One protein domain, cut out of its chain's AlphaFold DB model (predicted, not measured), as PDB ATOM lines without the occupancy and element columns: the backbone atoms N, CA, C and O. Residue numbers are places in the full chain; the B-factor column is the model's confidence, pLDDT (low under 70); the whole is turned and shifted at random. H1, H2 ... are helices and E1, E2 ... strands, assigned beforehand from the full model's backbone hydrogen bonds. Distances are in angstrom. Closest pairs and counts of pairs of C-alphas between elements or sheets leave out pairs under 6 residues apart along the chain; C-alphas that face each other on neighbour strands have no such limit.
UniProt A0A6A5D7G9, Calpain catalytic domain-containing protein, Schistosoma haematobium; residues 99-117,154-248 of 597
ATOM      1  N   LEU A  99       1.966  38.214 198.523       85.25
ATOM      2  CA  LEU A  99       2.530  39.473 198.038       85.25
ATOM      3  C   LEU A  99       2.493  40.590 199.093       85.25
ATOM      4  O   LEU A  99       2.785  41.733 198.750       85.25
ATOM      5  N   LEU A 100       2.147  40.308 200.349       82.50
ATOM      6  CA  LEU A 100       2.065  41.327 201.398       82.50
ATOM      7  C   LEU A 100       3.399  41.449 202.139       82.50
ATOM      8  O   LEU A 100       4.020  42.513 202.125       82.50
ATOM      9  N   TYR A 101       3.880  40.341 202.711       80.19
ATOM     10  CA  TYR A 101       4.947  40.350 203.719       80.19
ATOM     11  C   TYR A 101       6.277  40.948 203.235       80.19
ATOM     12  O   TYR A 101       6.974  41.630 203.979       80.19
ATOM     13  N   TYR A 102       6.645  40.721 201.972       79.62
ATOM     14  CA  TYR A 102       7.922  41.195 201.421       79.62
ATOM     15  C   TYR A 102       7.843  42.593 200.777       79.62
ATOM     16  O   TYR A 102       8.883  43.198 200.492       79.62
ATOM     17  N   ASN A 103       6.629  43.128 200.586       85.44
ATOM     18  CA  ASN A 103       6.354  44.305 199.751       85.44
ATOM     19  C   ASN A 103       5.845  45.529 200.525       85.44
ATOM     20  O   ASN A 103       5.388  46.492 199.914       85.44
ATOM     21  N   GLU A 104       5.969  45.533 201.853       82.19
ATOM     22  CA  GLU A 104       5.531  46.626 202.740       82.19
ATOM     23  C   GLU A 104       6.057  48.012 202.313       82.19
ATOM     24  O   GLU A 104       5.385  49.028 202.481       82.19
ATOM     25  N   HIS A 105       7.248  48.062 201.701       83.94
ATOM     26  CA  HIS A 105       7.858  49.287 201.171       83.94
ATOM     27  C   HIS A 105       7.105  49.878 199.973       83.94
ATOM     28  O   HIS A 105       7.154  51.091 199.773       83.94
ATOM     29  N   LEU A 106       6.401  49.047 199.199       86.44
ATOM     30  CA  LEU A 106       5.627  49.459 198.026       86.44
ATOM     31  C   LEU A 106       4.262  50.050 198.404       86.44
ATOM     32  O   LEU A 106       3.704  50.821 197.627       86.44
ATOM     33  N   PHE A 107       3.735  49.755 199.600       81.62
ATOM     34  CA  PHE A 107       2.413  50.233 200.038       81.62
ATOM     35  C   PHE A 107       2.330  51.755 200.251       81.62
ATOM     36  O   PHE A 107       1.236  52.304 200.389       81.62
ATOM     37  N   LYS A 108       3.465  52.464 200.216       77.94
ATOM     38  CA  LYS A 108       3.501  53.934 200.184       77.94
ATOM     39  C   LYS A 108       2.945  54.534 198.886       77.94
ATOM     40  O   LYS A 108       2.538  55.687 198.909       77.94
ATOM     41  N   ASN A 109       2.937  53.785 197.783       82.12
ATOM     42  CA  ASN A 109       2.340  54.202 196.514       82.12
ATOM     43  C   ASN A 109       0.916  53.627 196.389       82.12
ATOM     44  O   ASN A 109       0.711  52.443 196.663       82.12
ATOM     45  N   GLU A 110      -0.068  54.436 195.975       79.75
ATOM     46  CA  GLU A 110      -1.468  53.993 195.910       79.75
ATOM     47  C   GLU A 110      -1.646  52.925 194.825       79.75
ATOM     48  O   GLU A 110      -2.186  51.853 195.104       79.75
ATOM     49  N   LEU A 111      -1.124  53.159 193.618       84.62
ATOM     50  CA  LEU A 111      -1.274  52.233 192.491       84.62
ATOM     51  C   LEU A 111      -0.684  50.835 192.774       84.62
ATOM     52  O   LEU A 111      -1.355  49.828 192.542       84.62
ATOM     53  N   LEU A 112       0.536  50.742 193.315       87.69
ATOM     54  CA  LEU A 112       1.161  49.461 193.676       87.69
ATOM     55  C   LEU A 112       0.421  48.751 194.817       87.69
ATOM     56  O   LEU A 112       0.212  47.538 194.744       87.69
ATOM     57  N   ARG A 113      -0.012  49.496 195.842       85.44
ATOM     58  CA  ARG A 113      -0.810  48.975 196.964       85.44
ATOM     59  C   ARG A 113      -2.106  48.330 196.472       85.44
ATOM     60  O   ARG A 113      -2.423  47.218 196.893       85.44
ATOM     61  N   TRP A 114      -2.816  48.981 195.550       83.50
ATOM     62  CA  TRP A 114      -4.020  48.426 194.927       83.50
ATOM     63  C   TRP A 114      -3.719  47.209 194.046       83.50
ATOM     64  O   TRP A 114      -4.378  46.190 194.218       83.50
ATOM     65  N   ILE A 115      -2.703  47.254 193.172       90.06
ATOM     66  CA  ILE A 115      -2.354  46.113 192.301       90.06
ATOM     67  C   ILE A 115      -2.045  44.851 193.122       90.06
ATOM     68  O   ILE A 115      -2.572  43.778 192.823       90.06
ATOM     69  N   ILE A 116      -1.225  44.974 194.173       89.00
ATOM     70  CA  ILE A 116      -0.884  43.857 195.066       89.00
ATOM     71  C   ILE A 116      -2.148  43.270 195.708       89.00
ATOM     72  O   ILE A 116      -2.342  42.052 195.720       89.00
ATOM     73  N   CYS A 117      -3.019  44.133 196.229       84.44
ATOM     74  CA  CYS A 117      -4.175  43.697 197.000       84.44
ATOM     75  C   CYS A 117      -5.305  43.163 196.112       84.44
ATOM     76  O   CYS A 117      -5.953  42.196 196.500       84.44
ATOM     77  N   TYR A 154      -7.047  22.909 198.820       56.12
ATOM     78  CA  TYR A 154      -7.692  23.871 197.926       56.12
ATOM     79  C   TYR A 154      -7.057  23.812 196.536       56.12
ATOM     80  O   TYR A 154      -5.831  23.828 196.402       56.12
ATOM     81  N   ASN A 155      -7.906  23.762 195.515       62.03
ATOM     82  CA  ASN A 155      -7.564  24.039 194.131       62.03
ATOM     83  C   ASN A 155      -7.669  25.554 193.890       62.03
ATOM     84  O   ASN A 155      -8.526  26.219 194.474       62.03
ATOM     85  N   TYR A 156      -6.804  26.090 193.031       70.12
ATOM     86  CA  TYR A 156      -6.785  27.507 192.671       70.12
ATOM     87  C   TYR A 156      -7.009  27.646 191.172       70.12
ATOM     88  O   TYR A 156      -6.188  27.237 190.347       70.12
ATOM     89  N   GLU A 157      -8.169  28.185 190.831       69.94
ATOM     90  CA  GLU A 157      -8.697  28.164 189.475       69.94
ATOM     91  C   GLU A 157      -8.056  29.237 188.596       69.94
ATOM     92  O   GLU A 157      -7.547  28.930 187.517       69.94
ATOM     93  N   TRP A 158      -7.986  30.470 189.104       83.75
ATOM     94  CA  TRP A 158      -7.217  31.558 188.506       83.75
ATOM     95  C   TRP A 158      -5.808  31.613 189.104       83.75
ATOM     96  O   TRP A 158      -5.652  31.531 190.324       83.75
ATOM     97  N   LYS A 159      -4.779  31.783 188.262       85.12
ATOM     98  CA  LYS A 159      -3.374  31.834 188.697       85.12
ATOM     99  C   LYS A 159      -2.643  33.021 188.054       85.12
ATOM    100  O   LYS A 159      -2.639  33.115 186.824       85.12
ATOM    101  N   PRO A 160      -1.960  33.887 188.830       88.12
ATOM    102  CA  PRO A 160      -1.327  35.102 188.303       88.12
ATOM    103  C   PRO A 160      -0.367  34.866 187.126       88.12
ATOM    104  O   PRO A 160      -0.352  35.627 186.158       88.12
ATOM    105  N   TRP A 161       0.428  33.794 187.182       88.56
ATOM    106  CA  TRP A 161       1.442  33.489 186.171       88.56
ATOM    107  C   TRP A 161       0.867  32.976 184.844       88.56
ATOM    108  O   TRP A 161       1.539  33.130 183.831       88.56
ATOM    109  N   GLU A 162      -0.364  32.449 184.778       87.06
ATOM    110  CA  GLU A 162      -0.986  31.968 183.519       87.06
ATOM    111  C   GLU A 162      -1.261  33.098 182.500       87.06
ATOM    112  O   GLU A 162      -1.553  32.860 181.322       87.06
ATOM    113  N   HIS A 163      -1.094  34.352 182.931       90.00
ATOM    114  CA  HIS A 163      -1.048  35.526 182.064       90.00
ATOM    115  C   HIS A 163       0.274  35.684 181.300       90.00
ATOM    116  O   HIS A 163       0.308  36.468 180.351       90.00
ATOM    117  N   ILE A 164       1.351  34.987 181.682       90.81
ATOM    118  CA  ILE A 164       2.729  35.237 181.236       90.81
ATOM    119  C   ILE A 164       3.203  34.147 180.265       90.81
ATOM    120  O   ILE A 164       3.230  32.963 180.581       90.81
ATOM    121  N   TYR A 165       3.657  34.569 179.086       87.31
ATOM    122  CA  TYR A 165       4.105  33.709 177.993       87.31
ATOM    123  C   TYR A 165       5.532  34.092 177.586       87.31
ATOM    124  O   TYR A 165       5.836  35.263 177.342       87.31
ATOM    125  N   ALA A 166       6.415  33.104 177.481       81.00
ATOM    126  CA  ALA A 166       7.778  33.306 176.999       81.00
ATOM    127  C   ALA A 166       7.788  33.592 175.487       81.00
ATOM    128  O   ALA A 166       7.099  32.913 174.725       81.00
ATOM    129  N   MET A 167       8.605  34.543 175.014       67.19
ATOM    130  CA  MET A 167       8.891  34.664 173.576       67.19
ATOM    131  C   MET A 167      10.015  33.704 173.161       67.19
ATOM    132  O   MET A 167      11.126  34.122 172.834       67.19
ATOM    133  N   THR A 168       9.711  32.406 173.202       66.00
ATOM    134  CA  THR A 168      10.592  31.290 172.820       66.00
ATOM    135  C   THR A 168       9.990  30.482 171.661       66.00
ATOM    136  O   THR A 168       8.826  30.653 171.294       66.00
ATOM    137  N   LYS A 169      10.785  29.605 171.029       56.91
ATOM    138  CA  LYS A 169      10.263  28.661 170.025       56.91
ATOM    139  C   LYS A 169       9.462  27.568 170.737       56.91
ATOM    140  O   LYS A 169      10.019  26.874 171.581       56.91
ATOM    141  N   ILE A 170       8.196  27.391 170.357       56.53
ATOM    142  CA  ILE A 170       7.337  26.317 170.873       56.53
ATOM    143  C   ILE A 170       7.949  24.964 170.481       56.53
ATOM    144  O   ILE A 170       7.990  24.608 169.301       56.53
ATOM    145  N   THR A 171       8.442  24.214 171.465       51.59
ATOM    146  CA  THR A 171       8.827  22.809 171.300       51.59
ATOM    147  C   THR A 171       7.570  21.942 171.259       51.59
ATOM    148  O   THR A 171       6.613  22.195 171.988       51.59
ATOM    149  N   LYS A 172       7.557  20.913 170.399       47.91
ATOM    150  CA  LYS A 172       6.358  20.088 170.137       47.91
ATOM    151  C   LYS A 172       5.840  19.323 171.363       47.91
ATOM    152  O   LYS A 172       4.695  18.889 171.357       47.91
ATOM    153  N   ASP A 173       6.670  19.179 172.389       50.03
ATOM    154  CA  ASP A 173       6.356  18.454 173.622       50.03
ATOM    155  C   ASP A 173       5.602  19.330 174.646       50.03
ATOM    156  O   ASP A 173       4.942  18.815 175.548       50.03
ATOM    157  N   ASN A 174       5.648  20.660 174.495       49.72
ATOM    158  CA  ASN A 174       5.034  21.628 175.407       49.72
ATOM    159  C   ASN A 174       3.593  21.980 174.983       49.72
ATOM    160  O   ASN A 174       3.288  23.125 174.661       49.72
ATOM    161  N   ASN A 175       2.690  20.994 175.012       46.97
ATOM    162  CA  ASN A 175       1.257  21.203 174.732       46.97
ATOM    163  C   ASN A 175       0.505  21.991 175.827       46.97
ATOM    164  O   ASN A 175      -0.635  22.401 175.613       46.97
ATOM    165  N   ASN A 176       1.128  22.216 176.989       54.31
ATOM    166  CA  ASN A 176       0.573  23.038 178.062       54.31
ATOM    167  C   ASN A 176       1.136  24.464 177.973       54.31
ATOM    168  O   ASN A 176       2.346  24.637 177.830       54.31
ATOM    169  N   ASN A 177       0.282  25.477 178.153       60.97
ATOM    170  CA  ASN A 177       0.664  26.897 178.238       60.97
ATOM    171  C   ASN A 177       1.387  27.227 179.566       60.97
ATOM    172  O   ASN A 177       0.960  28.111 180.305       60.97
ATOM    173  N   THR A 178       2.451  26.500 179.915       66.94
ATOM    174  CA  THR A 178       3.224  26.771 181.134       66.94
ATOM    175  C   THR A 178       4.136  27.988 180.938       66.94
ATOM    176  O   THR A 178       4.887  28.043 179.960       66.94
ATOM    177  N   PRO A 179       4.118  28.970 181.856       77.12
ATOM    178  CA  PRO A 179       5.065  30.080 181.832       77.12
ATOM    179  C   PRO A 179       6.504  29.587 182.021       77.12
ATOM    180  O   PRO A 179       6.814  28.901 182.992       77.12
ATOM    181  N   GLN A 180       7.398  29.939 181.097       80.81
ATOM    182  CA  GLN A 180       8.796  29.491 181.088       80.81
ATOM    183  C   GLN A 180       9.753  30.682 181.145       80.81
ATOM    184  O   GLN A 180       9.450  31.755 180.622       80.81
ATOM    185  N   TYR A 181      10.917  30.499 181.769       82.88
ATOM    186  CA  TYR A 181      11.981  31.503 181.735       82.88
ATOM    187  C   TYR A 181      12.504  31.679 180.302       82.88
ATOM    188  O   TYR A 181      12.722  30.697 179.588       82.88
ATOM    189  N   ASN A 182      12.720  32.927 179.883       82.94
ATOM    190  CA  ASN A 182      13.308  33.260 178.592       82.94
ATOM    191  C   ASN A 182      14.707  33.877 178.784       82.94
ATOM    192  O   ASN A 182      14.786  35.024 179.219       82.94
ATOM    193  N   PRO A 183      15.798  33.200 178.374       81.19
ATOM    194  CA  PRO A 183      17.154  33.759 178.422       81.19
ATOM    195  C   PRO A 183      17.360  35.051 177.612       81.19
ATOM    196  O   PRO A 183      18.339  35.753 177.828       81.19
ATOM    197  N   TYR A 184      16.451  35.384 176.684       82.31
ATOM    198  CA  TYR A 184      16.452  36.663 175.955       82.31
ATOM    199  C   TYR A 184      15.704  37.797 176.683       82.31
ATOM    200  O   TYR A 184      15.480  38.854 176.093       82.31
ATOM    201  N   GLY A 185      15.236  37.555 177.910       84.69
ATOM    202  CA  GLY A 185      14.582  38.531 178.782       84.69
ATOM    203  C   GLY A 185      13.214  39.048 178.326       84.69
ATOM    204  O   GLY A 185      12.676  39.980 178.910       84.69
ATOM    205  N   LYS A 186      12.631  38.485 177.257       88.69
ATOM    206  CA  LYS A 186      11.430  39.033 176.596       88.69
ATOM    207  C   LYS A 186      10.191  38.169 176.805       88.69
ATOM    208  O   LYS A 186      10.163  36.992 176.432       88.69
ATOM    209  N   TYR A 187       9.136  38.790 177.319       91.94
ATOM    210  CA  TYR A 187       7.895  38.133 177.713       91.94
ATOM    211  C   TYR A 187       6.677  38.828 177.099       91.94
ATOM    212  O   TYR A 187       6.693  40.008 176.737       91.94
ATOM    213  N   ILE A 188       5.599  38.065 176.977       92.50
ATOM    214  CA  ILE A 188       4.260  38.538 176.647       92.50
ATOM    215  C   ILE A 188       3.406  38.361 177.893       92.50
ATOM    216  O   ILE A 188       3.363  37.268 178.449       92.50
ATOM    217  N   VAL A 189       2.670  39.395 178.285       94.56
ATOM    218  CA  VAL A 189       1.583  39.274 179.257       94.56
ATOM    219  C   VAL A 189       0.256  39.486 178.533       94.56
ATOM    220  O   VAL A 189       0.101  40.427 177.751       94.56
ATOM    221  N   LYS A 190      -0.697  38.580 178.750       93.62
ATOM    222  CA  LYS A 190      -2.047  38.639 178.184       93.62
ATOM    223  C   LYS A 190      -2.976  39.333 179.182       93.62
ATOM    224  O   LYS A 190      -3.404  38.708 180.150       93.62
ATOM    225  N   LEU A 191      -3.312  40.595 178.927       94.75
ATOM    226  CA  LEU A 191      -4.199  41.410 179.771       94.75
ATOM    227  C   LEU A 191      -5.413  41.883 178.967       94.75
ATOM    228  O   LEU A 191      -5.321  42.064 177.754       94.75
ATOM    229  N   TYR A 192      -6.555  42.059 179.618       91.94
ATOM    230  CA  TYR A 192      -7.757  42.615 179.000       91.94
ATOM    231  C   TYR A 192      -7.707  44.147 179.041       91.94
ATOM    232  O   TYR A 192      -7.406  44.733 180.075       91.94
ATOM    233  N   TRP A 193      -7.966  44.812 177.916       89.56
ATOM    234  CA  TRP A 193      -7.904  46.268 177.830       89.56
ATOM    235  C   TRP A 193      -8.795  46.820 176.716       89.56
ATOM    236  O   TRP A 193      -8.743  46.328 175.587       89.56
ATOM    237  N   MET A 194      -9.590  47.856 177.014       84.94
ATOM    238  CA  MET A 194     -10.559  48.465 176.083       84.94
ATOM    239  C   MET A 194     -11.374  47.401 175.317       84.94
ATOM    240  O   MET A 194     -11.219  47.235 174.104       84.94
ATOM    241  N   GLY A 195     -12.182  46.624 176.046       85.50
ATOM    242  CA  GLY A 195     -13.136  45.663 175.480       85.50
ATOM    243  C   GLY A 195     -12.570  44.312 175.014       85.50
ATOM    244  O   GLY A 195     -13.355  43.421 174.689       85.50
ATOM    245  N   CYS A 196     -11.247  44.110 174.965       91.12
ATOM    246  CA  CYS A 196     -10.668  42.876 174.418       91.12
ATOM    247  C   CYS A 196      -9.339  42.445 175.062       91.12
ATOM    248  O   CYS A 196      -8.621  43.231 175.672       91.12
ATOM    249  N   TRP A 197      -8.983  41.167 174.896       93.44
ATOM    250  CA  TRP A 197      -7.693  40.621 175.328       93.44
ATOM    251  C   TRP A 197      -6.549  41.094 174.422       93.44
ATOM    252  O   TRP A 197      -6.593  40.896 173.209       93.44
ATOM    253  N   ARG A 198      -5.494  41.664 175.013       92.06
ATOM    254  CA  ARG A 198      -4.331  42.229 174.314       92.06
ATOM    255  C   ARG A 198      -3.023  41.542 174.709       92.06
ATOM    256  O   ARG A 198      -2.852  41.047 175.821       92.06
ATOM    257  N   LYS A 199      -2.080  41.545 173.764       93.69
ATOM    258  CA  LYS A 199      -0.692  41.086 173.919       93.69
ATOM    259  C   LYS A 199       0.177  42.265 174.365       93.69
ATOM    260  O   LYS A 199       0.511  43.121 173.549       93.69
ATOM    261  N   ILE A 200       0.559  42.300 175.638       94.06
ATOM    262  CA  ILE A 200       1.457  43.316 176.198       94.06
ATOM    263  C   ILE A 200       2.881  42.754 176.193       94.06
ATOM    264  O   ILE A 200       3.171  41.793 176.898       94.06
ATOM    265  N   ILE A 201       3.778  43.320 175.382       93.81
ATOM    266  CA  ILE A 201       5.192  42.911 175.364       93.81
ATOM    267  C   ILE A 201       5.951  43.668 176.457       93.81
ATOM    268  O   ILE A 201       5.858  44.900 176.534       93.81
ATOM    269  N   ILE A 202       6.721  42.932 177.258       93.88
ATOM    270  CA  ILE A 202       7.609  43.446 178.307       93.88
ATOM    271  C   ILE A 202       8.966  42.731 178.278       93.88
ATOM    272  O   ILE A 202       9.128  41.657 177.695       93.88
ATOM    273  N   ASP A 203       9.931  43.349 178.936       92.19
ATOM    274  CA  ASP A 203      11.259  42.838 179.258       92.19
ATOM    275  C   ASP A 203      11.390  42.586 180.778       92.19
ATOM    276  O   ASP A 203      10.605  43.128 181.562       92.19
ATOM    277  N   ASP A 204      12.393  41.826 181.215       89.81
ATOM    278  CA  ASP A 204      12.663  41.521 182.630       89.81
ATOM    279  C   ASP A 204      13.617  42.496 183.348       89.81
ATOM    280  O   ASP A 204      14.001  42.233 184.485       89.81
ATOM    281  N   SER A 205      13.935  43.665 182.773       86.69
ATOM    282  CA  SER A 205      14.667  44.715 183.506       86.69
ATOM    283  C   SER A 205      13.815  45.241 184.671       86.69
ATOM    284  O   SER A 205      12.776  45.871 184.445       86.69
ATOM    285  N   ILE A 206      14.228  44.984 185.911       88.38
ATOM    286  CA  ILE A 206      13.502  45.392 187.123       88.38
ATOM    287  C   ILE A 206      14.122  46.682 187.691       88.38
ATOM    288  O   ILE A 206      15.346  46.754 187.790       88.38
ATOM    289  N   PRO A 207      13.327  47.703 188.069       89.25
ATOM    290  CA  PRO A 207      13.830  48.880 188.773       89.25
ATOM    291  C   PRO A 207      14.129  48.564 190.250       89.25
ATOM    292  O   PRO A 207      13.345  47.886 190.917       89.25
ATOM    293  N   PHE A 208      15.234  49.101 190.765       88.25
ATOM    294  CA  PHE A 208      15.681  48.975 192.157       88.25
ATOM    295  C   PHE A 208      15.897  50.359 192.783       88.25
ATOM    296  O   PHE A 208      16.108  51.335 192.062       88.25
ATOM    297  N   ASP A 209      15.840  50.435 194.111       84.81
ATOM    298  CA  ASP A 209      16.257  51.606 194.884       84.81
ATOM    299  C   ASP A 209      17.778  51.620 195.149       84.81
ATOM    300  O   ASP A 209      18.509  50.682 194.819       84.81
ATOM    301  N   GLU A 210      18.256  52.687 195.792       89.31
ATOM    302  CA  GLU A 210      19.661  52.877 196.192       89.31
ATOM    303  C   GLU A 210      20.182  51.766 197.130       89.31
ATOM    304  O   GLU A 210      21.383  51.496 197.180       89.31
ATOM    305  N   ASN A 211      19.283  51.074 197.838       85.62
ATOM    306  CA  ASN A 211      19.588  49.973 198.754       85.62
ATOM    307  C   ASN A 211      19.605  48.599 198.055       85.62
ATOM    308  O   ASN A 211      19.776  47.576 198.718       85.62
ATOM    309  N   ASN A 212      19.438  48.554 196.726       81.38
ATOM    310  CA  ASN A 212      19.239  47.341 195.925       81.38
ATOM    311  C   ASN A 212      17.972  46.542 196.308       81.38
ATOM    312  O   ASN A 212      17.917  45.322 196.124       81.38
ATOM    313  N   LYS A 213      16.921  47.213 196.797       83.75
ATOM    314  CA  LYS A 213      15.576  46.643 196.968       83.75
ATOM    315  C   LYS A 213      14.724  46.928 195.719       83.75
ATOM    316  O   LYS A 213      14.692  48.068 195.259       83.75
ATOM    317  N   PRO A 214      14.030  45.935 195.130       87.00
ATOM    318  CA  PRO A 214      13.246  46.165 193.921       87.00
ATOM    319  C   PRO A 214      11.999  47.012 194.200       87.00
ATOM    320  O   PRO A 214      11.335  46.867 195.230       87.00
ATOM    321  N   LEU A 215      11.662  47.861 193.231       90.56
ATOM    322  CA  LEU A 215      10.501  48.758 193.237       90.56
ATOM    323  C   LEU A 215       9.248  48.116 192.604       90.56
ATOM    324  O   LEU A 215       8.270  48.800 192.318       90.56
ATOM    325  N   LEU A 216       9.275  46.797 192.380       92.38
ATOM    326  CA  LEU A 216       8.145  45.984 191.921       92.38
ATOM    327  C   LEU A 216       7.892  44.819 192.893       92.38
ATOM    328  O   LEU A 216       8.834  44.392 193.566       92.38
ATOM    329  N   PRO A 217       6.656  44.282 192.968       92.19
ATOM    330  CA  PRO A 217       6.303  43.258 193.944       92.19
ATOM    331  C   PRO A 217       7.097  41.964 193.757       92.19
ATOM    332  O   PRO A 217       7.211  41.451 192.644       92.19
ATOM    333  N   GLN A 218       7.589  41.414 194.864       88.56
ATOM    334  CA  GLN A 218       8.217  40.096 194.941       88.56
ATOM    335  C   GLN A 218       7.270  39.087 195.597       88.56
ATOM    336  O   GLN A 218       6.460  39.461 196.446       88.56
ATOM    337  N   SER A 219       7.403  37.807 195.258       86.69
ATOM    338  CA  SER A 219       6.893  36.735 196.116       86.69
ATOM    339  C   SER A 219       7.926  36.399 197.199       86.69
ATOM    340  O   SER A 219       9.045  36.922 197.225       86.69
ATOM    341  N   LYS A 220       7.571  35.461 198.076       82.06
ATOM    342  CA  LYS A 220       8.466  34.845 199.067       82.06
ATOM    343  C   LYS A 220       9.685  34.136 198.447       82.06
ATOM    344  O   LYS A 220      10.673  33.881 199.139       82.06
ATOM    345  N   GLN A 221       9.648  33.841 197.148       81.69
ATOM    346  CA  GLN A 221      10.702  33.190 196.382       81.69
ATOM    347  C   GLN A 221      11.390  34.240 195.502       81.69
ATOM    348  O   GLN A 221      10.947  34.538 194.398       81.69
ATOM    349  N   SER A 222      12.523  34.779 195.958       76.69
ATOM    350  CA  SER A 222      13.236  35.889 195.292       76.69
ATOM    351  C   SER A 222      13.809  35.589 193.893       76.69
ATOM    352  O   SER A 222      14.409  36.471 193.282       76.69
ATOM    353  N   TYR A 223      13.631  34.366 193.390       80.44
ATOM    354  CA  TYR A 223      13.974  33.912 192.039       80.44
ATOM    355  C   TYR A 223      12.744  33.765 191.116       80.44
ATOM    356  O   TYR A 223      12.909  33.408 189.950       80.44
ATOM    357  N   GLU A 224      11.524  34.043 191.593       87.19
ATOM    358  CA  GLU A 224      10.320  34.117 190.756       87.19
ATOM    359  C   GLU A 224      10.178  35.486 190.079       87.19
ATOM    360  O   GLU A 224      10.195  36.533 190.727       87.19
ATOM    361  N   LEU A 225       9.963  35.478 188.763       89.69
ATOM    362  CA  LEU A 225       9.747  36.686 187.970       89.69
ATOM    363  C   LEU A 225       8.267  37.084 187.848       89.69
ATOM    364  O   LEU A 225       7.992  38.234 187.504       89.69
ATOM    365  N   TRP A 226       7.304  36.184 188.103       91.75
ATOM    366  CA  TRP A 226       5.890  36.444 187.796       91.75
ATOM    367  C   TRP A 226       5.296  37.717 188.422       91.75
ATOM    368  O   TRP A 226       4.591  38.409 187.685       91.75
ATOM    369  N   PRO A 227       5.551  38.098 189.694       93.50
ATOM    370  CA  PRO A 227       4.856  39.245 190.275       93.50
ATOM    371  C   PRO A 227       5.430  40.561 189.741       93.50
ATOM    372  O   PRO A 227       4.678  41.496 189.459       93.50
ATOM    373  N   MET A 228       6.737  40.597 189.474       93.31
ATOM    374  CA  MET A 228       7.415  41.727 188.844       93.31
ATOM    375  C   MET A 228       6.992  41.881 187.374       93.31
ATOM    376  O   MET A 228       6.622  42.978 186.959       93.31
ATOM    377  N   LEU A 229       6.971  40.790 186.597       94.38
ATOM    378  CA  LEU A 229       6.542  40.790 185.192       94.38
ATOM    379  C   LEU A 229       5.062  41.183 185.040       94.38
ATOM    380  O   LEU A 229       4.735  42.052 184.230       94.38
ATOM    381  N   LEU A 230       4.166  40.586 185.834       95.31
ATOM    382  CA  LEU A 230       2.734  40.888 185.791       95.31
ATOM    383  C   LEU A 230       2.467  42.350 186.175       95.31
ATOM    384  O   LEU A 230       1.774  43.059 185.443       95.31
ATOM    385  N   THR A 231       3.087  42.832 187.258       95.38
ATOM    386  CA  THR A 231       2.953  44.231 187.691       95.38
ATOM    387  C   THR A 231       3.529  45.198 186.658       95.38
ATOM    388  O   THR A 231       2.886  46.191 186.342       95.38
ATOM    389  N   LYS A 232       4.681  44.898 186.043       94.94
ATOM    390  CA  LYS A 232       5.268  45.729 184.974       94.94
ATOM    391  C   LYS A 232       4.346  45.847 183.753       94.94
ATOM    392  O   LYS A 232       4.271  46.916 183.150       94.94
ATOM    393  N   ALA A 233       3.605  44.793 183.402       95.00
ATOM    394  CA  ALA A 233       2.592  44.856 182.347       95.00
ATOM    395  C   ALA A 233       1.337  45.650 182.756       95.00
ATOM    396  O   ALA A 233       0.812  46.404 181.937       95.00
ATOM    397  N   LEU A 234       0.886  45.531 184.010       94.25
ATOM    398  CA  LEU A 234      -0.239  46.304 184.552       94.25
ATOM    399  C   LEU A 234       0.088  47.805 184.635       94.25
ATOM    400  O   LEU A 234      -0.672  48.620 184.122       94.25
ATOM    401  N   LEU A 235       1.262  48.168 185.165       92.25
ATOM    402  CA  LEU A 235       1.773  49.544 185.185       92.25
ATOM    403  C   LEU A 235       1.903  50.131 183.773       92.25
ATOM    404  O   LEU A 235       1.613  51.306 183.559       92.25
ATOM    405  N   LYS A 236       2.290  49.316 182.783       91.94
ATOM    406  CA  LYS A 236       2.352  49.741 181.378       91.94
ATOM    407  C   LYS A 236       0.974  50.126 180.828       91.94
ATOM    408  O   LYS A 236       0.906  51.094 180.075       91.94
ATOM    409  N   ILE A 237      -0.100  49.443 181.233       90.56
ATOM    410  CA  ILE A 237      -1.482  49.852 180.919       90.56
ATOM    411  C   ILE A 237      -1.872  51.098 181.724       90.56
ATOM    412  O   ILE A 237      -2.252  52.094 181.120       90.56
ATOM    413  N   ALA A 238      -1.686  51.105 183.048       87.56
ATOM    414  CA  ALA A 238      -2.030  52.246 183.904       87.56
ATOM    415  C   ALA A 238      -1.336  53.559 183.475       87.56
ATOM    416  O   ALA A 238      -1.921  54.635 183.577       87.56
ATOM    417  N   SER A 239      -0.127  53.476 182.899       85.75
ATOM    418  CA  SER A 239       0.596  54.618 182.314       85.75
ATOM    419  C   SER A 239      -0.106  55.272 181.111       85.75
ATOM    420  O   SER A 239       0.293  56.353 180.669       85.75
ATOM    421  N   MET A 240      -1.113  54.614 180.531       78.12
ATOM    422  CA  MET A 240      -1.969  55.153 179.472       78.12
ATOM    423  C   MET A 240      -3.169  55.911 180.054       78.12
ATOM    424  O   MET A 240      -3.587  56.897 179.455       78.12
ATOM    425  N   ASP A 241      -3.658  55.507 181.230       68.88
ATOM    426  CA  ASP A 241      -4.816  56.109 181.901       68.88
ATOM    427  C   ASP A 241      -4.443  57.332 182.741       68.88
ATOM    428  O   ASP A 241      -5.120  58.355 182.669       68.88
ATOM    429  N   CYS A 242      -3.335  57.269 183.491       57.88
ATOM    430  CA  CYS A 242      -2.933  58.331 184.427       57.88
ATOM    431  C   CYS A 242      -2.615  59.683 183.759       57.88
ATOM    432  O   CYS A 242      -2.510  60.700 184.437       57.88
ATOM    433  N   ARG A 243      -2.474  59.708 182.426       53.97
ATOM    434  CA  ARG A 243      -2.314  60.931 181.621       53.97
ATOM    435  C   ARG A 243      -3.639  61.584 181.211       53.97
ATOM    436  O   ARG A 243      -3.614  62.716 180.742       53.97
ATOM    437  N   ASN A 244      -4.767  60.894 181.387       50.25
ATOM    438  CA  ASN A 244      -6.087  61.335 180.930       50.25
ATOM    439  C   ASN A 244      -7.022  61.751 182.081       50.25
ATOM    440  O   ASN A 244      -8.067  62.345 181.829       50.25
ATOM    441  N   THR A 245      -6.688  61.435 183.337       45.84
ATOM    442  CA  THR A 245      -7.594  61.620 184.479       45.84
ATOM    443  C   THR A 245      -7.338  62.904 185.261       45.84
ATOM    444  O   THR A 245      -6.336  63.044 185.957       45.84
ATOM    445  N   CYS A 246      -8.304  63.821 185.218       43.78
ATOM    446  CA  CYS A 246      -8.329  65.082 185.962       43.78
ATOM    447  C   CYS A 246      -8.800  64.925 187.428       43.78
ATOM    448  O   CYS A 246      -9.561  65.748 187.937       43.78
ATOM    449  N   THR A 247      -8.395  63.844 188.100       48.09
ATOM    450  CA  THR A 247      -8.807  63.486 189.468       48.09
ATOM    451  C   THR A 247      -7.610  63.416 190.413       48.09
ATOM    452  O   THR A 247      -6.547  62.940 190.033       48.09
ATOM    453  N   ASN A 248      -7.792  63.827 191.673       51.00
ATOM    454  CA  ASN A 248      -6.743  63.826 192.707       51.00
ATOM    455  C   ASN A 248      -6.458  62.413 193.282       51.00
ATOM    456  O   ASN A 248      -6.412  62.240 194.500       51.00
TER     457      ASN A 248
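This is residues 99 to 117 and 154 to 248 of the 597 residues of the protein "Calpain catalytic domain-containing protein" of Schistosoma haematobium (UniProt A0A6A5D7G9). A small sheet, mostly the long hairpin E3 and E4 with short E2 at its edge, has helix H3 packed slantwise over one face. H1 lies beyond H3, away from the sheet, and residues 154 to 159, 169 to 176 and 239 to 248 stick out. The 114 printed residues include, in order, H1, E1, H2, E2, E3, E4 and H3; under half are in named elements, class mixed. The antiparallel sheet E2 - E3 - E4 is a meander, each strand beside the one before, and with H3 makes two layers. The whole is compact, radius of gyration of the C-alphas 15.4 A, spanning 50 by 36 by 35 A.

Find C-alpha 110 at (-1.468, 53.993, 195.910), where H1 begins; it runs to 117, 10.7 A. After the cut come E1, 154 to 156, H2, 160 to 163, and E2, 164 to 166. E3, 186 to 193, covers 20.7 A and E4, 196 to 203, 22.5 A. H3, 226 to 241, covers 23.2 A, ending at C-alpha 241, (-4.816, 56.109, 181.901).

Look at N 189 and O 200, 2.8 A, in hairpin E3 and E4, and N 165 and O 188, 2.8 A, in hairpin E2 and E3. H3 is on the sheet at a height of 8.2 A; its C-alpha 233 is 6.4 A from that of Ile 200. H2 only grazes the sheet and touches H3 at Trp 161 and Trp 226, C-alphas 5.6 A apart, with H3's residues 226 to 230 alone. H1 and H3 are close but not clearly touching, C-alphas 115 and 231 at 7.3 A. E1 pairs with no named strand. O i to N i+4 pairs are within hydrogen-bond range throughout H1 and 10 of 12 in H3; H2 is too short for one.

Residues 118 to 153 are not printed, a gap of 20.2 A. The links E2 to E3 and E4 to H3 are long. Confidence is under 70 at 154 to 155, 157, 167 to 178 and 241 to 248.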